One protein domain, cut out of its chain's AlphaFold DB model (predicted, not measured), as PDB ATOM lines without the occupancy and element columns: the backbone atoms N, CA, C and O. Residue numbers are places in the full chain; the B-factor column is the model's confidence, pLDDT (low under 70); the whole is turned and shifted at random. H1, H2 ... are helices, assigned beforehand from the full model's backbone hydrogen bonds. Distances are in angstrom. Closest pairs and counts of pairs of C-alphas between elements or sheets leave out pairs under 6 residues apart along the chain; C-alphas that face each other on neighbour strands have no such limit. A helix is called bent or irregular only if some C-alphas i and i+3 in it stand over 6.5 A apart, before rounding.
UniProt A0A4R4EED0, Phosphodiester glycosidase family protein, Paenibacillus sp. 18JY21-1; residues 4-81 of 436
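This is residues 4 to 81 of the 436 residues of the protein "Phosphodiester glycosidase family protein" of Paenibacillus sp. 18JY21-1 (UniProt A0A4R4EED0). Helix H2 is a long arm that meets H3 at a corner; H5 and H6 pack on H3, while H1 lies at the arm's other end. The 78 printed residues are all helix in class, with H1 to H6 in chain order and no named strand. The whole is extended, radius of gyration of the C-alphas 19.1 A, spanning 60 by 25 by 17 A.

H2, residues 16 to 37, is 31.1 A long from C-alpha 16 at (-32.043, 14.973, 52.676). H3, residues 39 to 54, is 22.7 A long. H6, residues 68 to 81, is 20.0 A long and ends at (-15.211, -34.640, 38.741). H1 is residues 4 to 12, H4 56 to 61, H5 63 to 66. H4 is irregular: C-alphas 57 and 60 are 7.7 A apart.

With residues 34 to 36 alone, H2 touches the hub H3 only at the corner, about perpendicular at 83 degrees; the closest C-alphas, Phe 35 and Gly 41, are 3.9 A apart. H3 touches H4 only at the corner, closest C-alphas Ile 53 and Arg 59, 4.6 A. H3 touches H5 with residues 45 to 49 alone, closest C-alphas Arg 45 and Phe 65, 5.2 A. H3 touches H6 with residues 49 to 53 alone, closest C-alphas Ala 49 and Arg 71, 7.2 A. H1 is close but not clearly touching H2. Every O i to N i+4 pair is within hydrogen-bond range in H2, H3 and H6, but 4 of 5 in H1 and 0 of 2 in H4, where 2 of 3 O i to N i+3 pairs are; H5 is too short for one.

The printed part has no cut, and its five links are tight. The farthest C-alphas, Thr 13 and Glu 80, are 59.9 A apart. The model's pLDDT is under 70 in residues 4 to 12 and 56 to 58.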
ATOM      1  N   LYS A   4     -44.176  13.036  34.118       55.25
ATOM      2  CA  LYS A   4     -42.748  13.349  34.334       55.25
ATOM      3  C   LYS A   4     -42.532  14.650  35.128       55.25
ATOM      4  O   LYS A   4     -41.649  14.721  35.983       55.25
ATOM      5  N   THR A   5     -43.368  15.666  34.906       55.59
ATOM      6  CA  THR A   5     -43.294  16.960  35.615       55.59
ATOM      7  C   THR A   5     -43.818  16.912  37.055       55.59
ATOM      8  O   THR A   5     -43.383  17.705  37.885       55.59
ATOM      9  N   LEU A   6     -44.709  15.972  37.386       56.00
ATOM     10  CA  LEU A   6     -45.218  15.784  38.754       56.00
ATOM     11  C   LEU A   6     -44.231  15.017  39.646       56.00
ATOM     12  O   LEU A   6     -44.063  15.353  40.819       56.00
ATOM     13  N   PHE A   7     -43.540  14.020  39.086       57.59
ATOM     14  CA  PHE A   7     -42.574  13.205  39.824       57.59
ATOM     15  C   PHE A   7     -41.327  14.009  40.224       57.59
ATOM     16  O   PHE A   7     -40.924  14.002  41.387       57.59
ATOM     17  N   SER A   8     -40.772  14.804  39.300       59.38
ATOM     18  CA  SER A   8     -39.608  15.664  39.574       59.38
ATOM     19  C   SER A   8     -39.897  16.780  40.589       59.38
ATOM     20  O   SER A   8     -39.039  17.101  41.411       59.38
ATOM     21  N   LYS A   9     -41.120  17.332  40.597       58.28
ATOM     22  CA  LYS A   9     -41.553  18.317  41.604       58.28
ATOM     23  C   LYS A   9     -41.682  17.702  43.004       58.28
ATOM     24  O   LYS A   9     -41.257  18.334  43.966       58.28
ATOM     25  N   ARG A  10     -42.184  16.465  43.126       60.53
ATOM     26  CA  ARG A  10     -42.267  15.732  44.409       60.53
ATOM     27  C   ARG A  10     -40.901  15.313  44.968       60.53
ATOM     28  O   ARG A  10     -40.720  15.300  46.176       60.53
ATOM     29  N   LEU A  11     -39.922  15.019  44.117       60.12
ATOM     30  CA  LEU A  11     -38.547  14.711  44.543       60.12
ATOM     31  C   LEU A  11     -37.823  15.926  45.144       60.12
ATOM     32  O   LEU A  11     -37.049  15.799  46.098       60.12
ATOM     33  N   LYS A  12     -38.115  17.128  44.629       63.41
ATOM     34  CA  LYS A  12     -37.580  18.388  45.164       63.41
ATOM     35  C   LYS A  12     -38.133  18.744  46.549       63.41
ATOM     36  O   LYS A  12     -37.449  19.451  47.279       63.41
ATOM     37  N   THR A  13     -39.290  18.218  46.960       71.56
ATOM     38  CA  THR A  13     -39.849  18.447  48.309       71.56
ATOM     39  C   THR A  13     -39.375  17.433  49.354       71.56
ATOM     40  O   THR A  13     -39.675  17.574  50.536       71.56
ATOM     41  N   TRP A  14     -38.614  16.407  48.959       78.00
ATOM     42  CA  TRP A  14     -38.068  15.429  49.900       78.00
ATOM     43  C   TRP A  14     -36.887  15.995  50.691       78.00
ATOM     44  O   TRP A  14     -35.963  16.563  50.111       78.00
ATOM     45  N   GLY A  15     -36.895  15.780  52.010       83.12
ATOM     46  CA  GLY A  15     -35.752  16.066  52.880       83.12
ATOM     47  C   GLY A  15     -34.532  15.192  52.554       83.12
ATOM     48  O   GLY A  15     -34.663  14.131  51.935       83.12
ATOM     49  N   ARG A  16     -33.337  15.622  52.993       81.31
ATOM     50  CA  ARG A  16     -32.043  14.973  52.676       81.31
ATOM     51  C   ARG A  16     -32.046  13.461  52.950       81.31
ATOM     52  O   ARG A  16     -31.617  12.711  52.082       81.31
ATOM     53  N   GLY A  17     -32.612  13.007  54.072       84.56
ATOM     54  CA  GLY A  17     -32.678  11.579  54.420       84.56
ATOM     55  C   GLY A  17     -33.455  10.716  53.415       84.56
ATOM     56  O   GLY A  17     -32.977   9.660  53.018       84.56
ATOM     57  N   LYS A  18     -34.607  11.191  52.914       86.44
ATOM     58  CA  LYS A  18     -35.405  10.457  51.910       86.44
ATOM     59  C   LYS A  18     -34.696  10.377  50.557       86.44
ATOM     60  O   LYS A  18     -34.796   9.364  49.873       86.44
ATOM     61  N   ARG A  19     -33.955  11.426  50.178       83.50
ATOM     62  CA  ARG A  19     -33.136  11.419  48.954       83.50
ATOM     63  C   ARG A  19     -31.964  10.448  49.071       83.50
ATOM     64  O   ARG A  19     -31.745   9.681  48.143       83.50
ATOM     65  N   VAL A  20     -31.268  10.442  50.211       86.50
ATOM     66  CA  VAL A  20     -30.184   9.485  50.494       86.50
ATOM     67  C   VAL A  20     -30.712   8.051  50.441       86.50
ATOM     68  O   VAL A  20     -30.155   7.235  49.716       86.50
ATOM     69  N   LEU A  21     -31.832   7.760  51.110       89.56
ATOM     70  CA  LEU A  21     -32.445   6.429  51.091       89.56
ATOM     71  C   LEU A  21     -32.851   5.990  49.675       89.56
ATOM     72  O   LEU A  21     -32.635   4.841  49.306       89.56
ATOM     73  N   MET A  22     -33.387   6.899  48.857       89.25
ATOM     74  CA  MET A  22     -33.716   6.593  47.462       89.25
ATOM     75  C   MET A  22     -32.474   6.302  46.620       89.25
ATOM     76  O   MET A  22     -32.492   5.370  45.822       89.25
ATOM     77  N   VAL A  23     -31.397   7.073  46.793       87.94
ATOM     78  CA  VAL A  23     -30.125   6.815  46.104       87.94
ATOM     79  C   VAL A  23     -29.571   5.452  46.512       87.94
ATOM     80  O   VAL A  23     -29.207   4.679  45.633       87.94
ATOM     81  N   PHE A  24     -29.592   5.110  47.805       90.38
ATOM     82  CA  PHE A  24     -29.218   3.772  48.272       90.38
ATOM     83  C   PHE A  24     -30.108   2.677  47.676       90.38
ATOM     84  O   PHE A  24     -29.586   1.673  47.210       90.38
ATOM     85  N   ALA A  25     -31.428   2.871  47.623       90.12
ATOM     86  CA  ALA A  25     -32.346   1.896  47.035       90.12
ATOM     87  C   ALA A  25     -32.085   1.684  45.534       90.12
ATOM     88  O   ALA A  25     -32.074   0.547  45.068       90.12
ATOM     89  N   ILE A  26     -31.824   2.761  44.784       91.06
ATOM     90  CA  ILE A  26     -31.453   2.682  43.365       91.06
ATOM     91  C   ILE A  26     -30.097   1.990  43.211       91.06
ATOM     92  O   ILE A  26     -29.963   1.127  42.352       91.06
ATOM     93  N   LEU A  27     -29.111   2.323  44.047       90.56
ATOM     94  CA  LEU A  27     -27.795   1.689  44.020       90.56
ATOM     95  C   LEU A  27     -27.911   0.183  44.282       90.56
ATOM     96  O   LEU A  27     -27.388  -0.610  43.508       90.56
ATOM     97  N   ILE A  28     -28.651  -0.215  45.320       89.12
ATOM     98  CA  ILE A  28     -28.924  -1.622  45.642       89.12
ATOM     99  C   ILE A  28     -29.623  -2.305  44.467       89.12
ATOM    100  O   ILE A  28     -29.224  -3.403  44.086       89.12
ATOM    101  N   PHE A  29     -30.629  -1.666  43.863       90.12
ATOM    102  CA  PHE A  29     -31.331  -2.216  42.706       90.12
ATOM    103  C   PHE A  29     -30.404  -2.403  41.499       90.12
ATOM    104  O   PHE A  29     -30.430  -3.461  40.876       90.12
ATOM    105  N   VAL A  30     -29.560  -1.417  41.183       88.44
ATOM    106  CA  VAL A  30     -28.603  -1.488  40.067       88.44
ATOM    107  C   VAL A  30     -27.553  -2.563  40.329       88.44
ATOM    108  O   VAL A  30     -27.344  -3.413  39.469       88.44
ATOM    109  N   VAL A  31     -26.943  -2.586  41.517       85.88
ATOM    110  CA  VAL A  31     -25.956  -3.608  41.902       85.88
ATOM    111  C   VAL A  31     -26.584  -4.999  41.863       85.88
ATOM    112  O   VAL A  31     -26.006  -5.902  41.268       85.88
ATOM    113  N   SER A  32     -27.791  -5.171  42.408       84.38
ATOM    114  CA  SER A  32     -28.500  -6.458  42.372       84.38
ATOM    115  C   SER A  32     -28.842  -6.863  40.938       84.38
ATOM    116  O   SER A  32     -28.661  -8.014  40.558       84.38
ATOM    117  N   SER A  33     -29.280  -5.916  40.105       86.56
ATOM    118  CA  SER A  33     -29.563  -6.180  38.691       86.56
ATOM    119  C   SER A  33     -28.299  -6.626  37.956       86.56
ATOM    120  O   SER A  33     -28.324  -7.636  37.259       86.56
ATOM    121  N   LEU A  34     -27.168  -5.945  38.163       86.06
ATOM    122  CA  LEU A  34     -25.884  -6.350  37.588       86.06
ATOM    123  C   LEU A  34     -25.462  -7.740  38.083       86.06
ATOM    124  O   LEU A  34     -25.012  -8.566  37.292       86.06
ATOM    125  N   PHE A  35     -25.664  -8.023  39.367       85.75
ATOM    126  CA  PHE A  35     -25.313  -9.286  40.011       85.75
ATOM    127  C   PHE A  35     -26.106 -10.493  39.480       85.75
ATOM    128  O   PHE A  35     -25.549 -11.583  39.324       85.75
ATOM    129  N   TYR A  36     -27.390 -10.318  39.158       85.25
ATOM    130  CA  TYR A  36     -28.240 -11.414  38.680       85.25
ATOM    131  C   TYR A  36     -28.344 -11.513  37.154       85.25
ATOM    132  O   TYR A  36     -28.489 -12.623  36.648       85.25
ATOM    133  N   VAL A  37     -28.241 -10.400  36.421       87.06
ATOM    134  CA  VAL A  37     -28.494 -10.365  34.967       87.06
ATOM    135  C   VAL A  37     -27.214 -10.508  34.140       87.06
ATOM    136  O   VAL A  37     -27.262 -11.027  33.028       87.06
ATOM    137  N   THR A  38     -26.059 -10.062  34.645       88.62
ATOM    138  CA  THR A  38     -24.825 -10.070  33.840       88.62
ATOM    139  C   THR A  38     -24.058 -11.392  33.946       88.62
ATOM    140  O   THR A  38     -24.080 -12.036  35.001       88.62
ATOM    141  N   PRO A  39     -23.287 -11.776  32.907       85.88
ATOM    142  CA  PRO A  39     -22.381 -12.924  32.980       85.88
ATOM    143  C   PRO A  39     -21.360 -12.812  34.120       85.88
ATOM    144  O   PRO A  39     -21.084 -13.796  34.803       85.88
ATOM    145  N   THR A  40     -20.830 -11.610  34.374       85.81
ATOM    146  CA  THR A  40     -19.888 -11.350  35.474       85.81
ATOM    147  C   THR A  40     -20.543 -11.577  36.833       85.81
ATOM    148  O   THR A  40     -19.975 -12.255  37.686       85.81
ATOM    149  N   GLY A  41     -21.766 -11.071  37.017       84.75
ATOM    150  CA  GLY A  41     -22.557 -11.313  38.220       84.75
ATOM    151  C   GLY A  41     -22.843 -12.800  38.436       84.75
ATOM    152  O   GLY A  41     -22.662 -13.310  39.540       84.75
ATOM    153  N   SER A  42     -23.186 -13.527  37.365       85.06
ATOM    154  CA  SER A  42     -23.366 -14.981  37.422       85.06
ATOM    155  C   SER A  42     -22.099 -15.703  37.881       85.06
ATOM    156  O   SER A  42     -22.180 -16.530  38.781       85.06
ATOM    157  N   ARG A  43     -20.926 -15.364  37.328       85.31
ATOM    158  CA  ARG A  43     -19.642 -15.957  37.750       85.31
ATOM    159  C   ARG A  43     -19.366 -15.727  39.232       85.31
ATOM    160  O   ARG A  43     -18.976 -16.652  39.934       85.31
ATOM    161  N   PHE A  44     -19.603 -14.512  39.718       86.56
ATOM    162  CA  PHE A  44     -19.392 -14.195  41.126       86.56
ATOM    163  C   PHE A  44     -20.358 -14.965  42.038       86.56
ATOM    164  O   PHE A  44     -19.941 -15.506  43.058       86.56
ATOM    165  N   ARG A  45     -21.633 -15.094  41.645       88.75
ATOM    166  CA  ARG A  45     -22.609 -15.940  42.352       88.75
ATOM    167  C   ARG A  45     -22.183 -17.400  42.396       88.75
ATOM    168  O   ARG A  45     -22.315 -18.017  43.447       88.75
ATOM    169  N   THR A  46     -21.637 -17.931  41.304       86.88
ATOM    170  CA  THR A  46     -21.087 -19.290  41.267       86.88
ATOM    171  C   THR A  46     -19.924 -19.436  42.247       86.88
ATOM    172  O   THR A  46     -19.969 -20.329  43.081       86.88
ATOM    173  N   ILE A  47     -18.949 -18.519  42.254       87.44
ATOM    174  CA  ILE A  47     -17.817 -18.556  43.202       87.44
ATOM    175  C   ILE A  47     -18.301 -18.501  44.660       87.44
ATOM    176  O   ILE A  47     -17.803 -19.240  45.514       87.44
ATOM    177  N   LEU A  48     -19.292 -17.653  44.956       87.06
ATOM    178  CA  LEU A  48     -19.898 -17.580  46.287       87.06
ATOM    179  C   LEU A  48     -20.635 -18.870  46.652       87.06
ATOM    180  O   LEU A  48     -20.507 -19.341  47.780       87.06
ATOM    181  N   ALA A  49     -21.377 -19.457  45.710       86.06
ATOM    182  CA  ALA A  49     -22.060 -20.727  45.913       86.06
ATOM    183  C   ALA A  49     -21.072 -21.863  46.171       86.06
ATOM    184  O   ALA A  49     -21.261 -22.602  47.129       86.06
ATOM    185  N   GLU A  50     -20.001 -21.972  45.384       87.00
ATOM    186  CA  GLU A  50     -18.938 -22.958  45.592       87.00
ATOM    187  C   GLU A  50     -18.300 -22.798  46.973       87.00
ATOM    188  O   GLU A  50     -18.236 -23.759  47.734       87.00
ATOM    189  N   THR A  51     -17.907 -21.568  47.327       84.31
ATOM    190  CA  THR A  51     -17.326 -21.247  48.643       84.31
ATOM    191  C   THR A  51     -18.277 -21.626  49.776       84.31
ATOM    192  O   THR A  51     -17.857 -22.173  50.797       84.31
ATOM    193  N   ALA A  52     -19.571 -21.347  49.607       82.69
ATOM    194  CA  ALA A  52     -20.588 -21.698  50.582       82.69
ATOM    195  C   ALA A  52     -20.768 -23.219  50.679       82.69
ATOM    196  O   ALA A  52     -20.789 -23.742  51.785       82.69
ATOM    197  N   ILE A  53     -20.838 -23.940  49.554       82.00
ATOM    198  CA  ILE A  53     -20.972 -25.406  49.504       82.00
ATOM    199  C   ILE A  53     -19.837 -26.088  50.277       82.00
ATOM    200  O   ILE A  53     -20.090 -27.037  51.020       82.00
ATOM    201  N   THR A  54     -18.604 -25.599  50.124       80.19
ATOM    202  CA  THR A  54     -17.410 -26.190  50.743       80.19
ATOM    203  C   THR A  54     -17.111 -25.670  52.145       80.19
ATOM    204  O   THR A  54     -16.299 -26.264  52.852       80.19
ATOM    205  N   THR A  55     -17.765 -24.592  52.586       79.56
ATOM    206  CA  THR A  55     -17.599 -24.047  53.938       79.56
ATOM    207  C   THR A  55     -18.763 -24.468  54.825       79.56
ATOM    208  O   THR A  55     -19.877 -23.967  54.681       79.56
ATOM    209  N   GLN A  56     -18.501 -25.344  55.799       69.69
ATOM    210  CA  GLN A  56     -19.541 -25.937  56.651       69.69
ATOM    211  C   GLN A  56     -20.510 -24.916  57.269       69.69
ATOM    212  O   GLN A  56     -21.721 -25.090  57.149       69.69
ATOM    213  N   SER A  57     -20.008 -23.813  57.838       63.56
ATOM    214  CA  SER A  57     -20.841 -22.783  58.484       63.56
ATOM    215  C   SER A  57     -21.776 -22.028  57.523       63.56
ATOM    216  O   SER A  57     -22.748 -21.425  57.970       63.56
ATOM    217  N   PHE A  58     -21.509 -22.059  56.211       67.19
ATOM    218  CA  PHE A  58     -22.280 -21.342  55.183       67.19
ATOM    219  C   PHE A  58     -23.005 -22.270  54.198       67.19
ATOM    220  O   PHE A  58     -23.766 -21.801  53.350       67.19
ATOM    221  N   ARG A  59     -22.827 -23.589  54.321       71.81
ATOM    222  CA  ARG A  59     -23.334 -24.580  53.361       71.81
ATOM    223  C   ARG A  59     -24.838 -24.509  53.138       71.81
ATOM    224  O   ARG A  59     -25.294 -24.612  51.998       71.81
ATOM    225  N   THR A  60     -25.607 -24.261  54.193       70.69
ATOM    226  CA  THR A  60     -27.071 -24.123  54.135       70.69
ATOM    227  C   THR A  60     -27.543 -22.859  53.416       70.69
ATOM    228  O   THR A  60     -28.704 -22.804  53.031       70.69
ATOM    229  N   TRP A  61     -26.667 -21.879  53.175       78.12
ATOM    230  CA  TRP A  61     -26.981 -20.622  52.485       78.12
ATOM    231  C   TRP A  61     -26.584 -20.628  51.005       78.12
ATOM    232  O   TRP A  61     -26.940 -19.709  50.275       78.12
ATOM    233  N   SER A  62     -25.896 -21.669  50.530       80.44
ATOM    234  CA  SER A  62     -25.438 -21.778  49.134       80.44
ATOM    235  C   SER A  62     -26.556 -21.598  48.094       80.44
ATOM    236  O   SER A  62     -26.338 -20.986  47.049       80.44
ATOM    237  N   TRP A  63     -27.778 -22.053  48.399       81.25
ATOM    238  CA  TRP A  63     -28.945 -21.903  47.522       81.25
ATOM    239  C   TRP A  63     -29.356 -20.442  47.296       81.25
ATOM    240  O   TRP A  63     -30.000 -20.158  46.292       81.25
ATOM    241  N   VAL A  64     -28.982 -19.508  48.178       84.69
ATOM    242  CA  VAL A  64     -29.306 -18.078  48.026       84.69
ATOM    243  C   VAL A  64     -28.625 -17.489  46.788       84.69
ATOM    244  O   VAL A  64     -29.167 -16.587  46.155       84.69
ATOM    245  N   PHE A  65     -27.458 -18.012  46.406       85.31
ATOM    246  CA  PHE A  65     -26.674 -17.464  45.298       85.31
ATOM    247  C   PHE A  65     -27.096 -18.014  43.929       85.31
ATOM    248  O   PHE A  65     -27.105 -17.278  42.937       85.31
ATOM    249  N   VAL A  66     -27.449 -19.300  43.863       84.88
ATOM    250  CA  VAL A  66     -27.665 -20.023  42.592       84.88
ATOM    251  C   VAL A  66     -29.012 -20.747  42.496       84.88
ATOM    252  O   VAL A  66     -29.397 -21.173  41.413       84.88
ATOM    253  N   GLY A  67     -29.774 -20.839  43.588       87.56
ATOM    254  CA  GLY A  67     -30.985 -21.658  43.687       87.56
ATOM    255  C   GLY A  67     -30.697 -23.100  44.124       87.56
ATOM    256  O   GLY A  67     -29.574 -23.588  44.022       87.56
ATOM    257  N   GLY A  68     -31.720 -23.792  44.640       86.56
ATOM    258  CA  GLY A  68     -31.579 -25.154  45.182       86.56
ATOM    259  C   GLY A  68     -31.168 -26.192  44.132       86.56
ATOM    260  O   GLY A  68     -30.211 -26.926  44.346       86.56
ATOM    261  N   THR A  69     -31.835 -26.197  42.973       87.50
ATOM    262  CA  THR A  69     -31.547 -27.137  41.876       87.50
ATOM    263  C   THR A  69     -30.120 -26.999  41.354       87.50
ATOM    264  O   THR A  69     -29.437 -27.999  41.159       87.50
ATOM    265  N   GLU A  70     -29.653 -25.765  41.158       87.44
ATOM    266  CA  GLU A  70     -28.303 -25.518  40.655       87.44
ATOM    267  C   GLU A  70     -27.243 -25.875  41.698       87.44
ATOM    268  O   GLU A  70     -26.254 -26.516  41.363       87.44
ATOM    269  N   ARG A  71     -27.474 -25.556  42.978       87.19
ATOM    270  CA  ARG A  71     -26.613 -26.015  44.077       87.19
ATOM    271  C   ARG A  71     -26.462 -27.539  44.060       87.19
ATOM    272  O   ARG A  71     -25.345 -28.037  44.167       87.19
ATOM    273  N   ASP A  72     -27.565 -28.273  43.939       87.25
ATOM    274  CA  ASP A  72     -27.538 -29.740  43.957       87.25
ATOM    275  C   ASP A  72     -26.806 -30.301  42.732       87.25
ATOM    276  O   ASP A  72     -26.012 -31.237  42.861       87.25
ATOM    277  N   ARG A  73     -26.986 -29.669  41.562       89.88
ATOM    278  CA  ARG A  73     -26.216 -29.966  40.347       89.88
ATOM    279  C   ARG A  73     -24.717 -29.749  40.563       89.88
ATOM    280  O   ARG A  73     -23.938 -30.645  40.256       89.88
ATOM    281  N   MET A  74     -24.321 -28.605  41.125       88.69
ATOM    282  CA  MET A  74     -22.919 -28.267  41.403       88.69
ATOM    283  C   MET A  74     -22.270 -29.251  42.383       88.69
ATOM    284  O   MET A  74     -21.133 -29.661  42.177       88.69
ATOM    285  N   ILE A  75     -22.988 -29.659  43.436       87.25
ATOM    286  CA  ILE A  75     -22.494 -30.657  44.399       87.25
ATOM    287  C   ILE A  75     -22.251 -31.996  43.700       87.25
ATOM    288  O   ILE A  75     -21.202 -32.607  43.895       87.25
ATOM    289  N   LYS A  76     -23.209 -32.449  42.887       89.69
ATOM    290  CA  LYS A  76     -23.089 -33.705  42.143       89.69
ATOM    291  C   LYS A  76     -21.908 -33.666  41.170       89.69
ATOM    292  O   LYS A  76     -21.075 -34.565  41.204       89.69
ATOM    293  N   GLU A  77     -21.807 -32.607  40.370       89.69
ATOM    294  CA  GLU A  77     -20.714 -32.407  39.413       89.69
ATOM    295  C   GLU A  77     -19.351 -32.382  40.118       89.69
ATOM    296  O   GLU A  77     -18.406 -33.011  39.651       89.69
ATOM    297  N   LEU A  78     -19.254 -31.737  41.286       88.50
ATOM    298  CA  LEU A  78     -18.032 -31.734  42.088       88.50
ATOM    299  C   LEU A  78     -17.601 -33.156  42.476       88.50
ATOM    300  O   LEU A  78     -16.426 -33.487  42.341       88.50
ATOM    301  N   PHE A  79     -18.520 -34.001  42.955       88.88
ATOM    302  CA  PHE A  79     -18.192 -35.390  43.300       88.88
ATOM    303  C   PHE A  79     -17.813 -36.221  42.073       88.88
ATOM    304  O   PHE A  79     -16.812 -36.931  42.121       88.88
ATOM    305  N   GLU A  80     -18.550 -36.090  40.968       92.19
ATOM    306  CA  GLU A  80     -18.252 -36.796  39.715       92.19
ATOM    307  C   GLU A  80     -16.874 -36.417  39.158       92.19
ATOM    308  O   GLU A  80     -16.104 -37.294  38.765       92.19
ATOM    309  N   VAL A  81     -16.529 -35.125  39.173       92.31
ATOM    310  CA  VAL A  81     -15.211 -34.640  38.741       92.31
ATOM    311  C   VAL A  81     -14.114 -35.161  39.659       92.31
ATOM    312  O   VAL A  81     -13.102 -35.633  39.156       92.31
TER     313      VAL A  81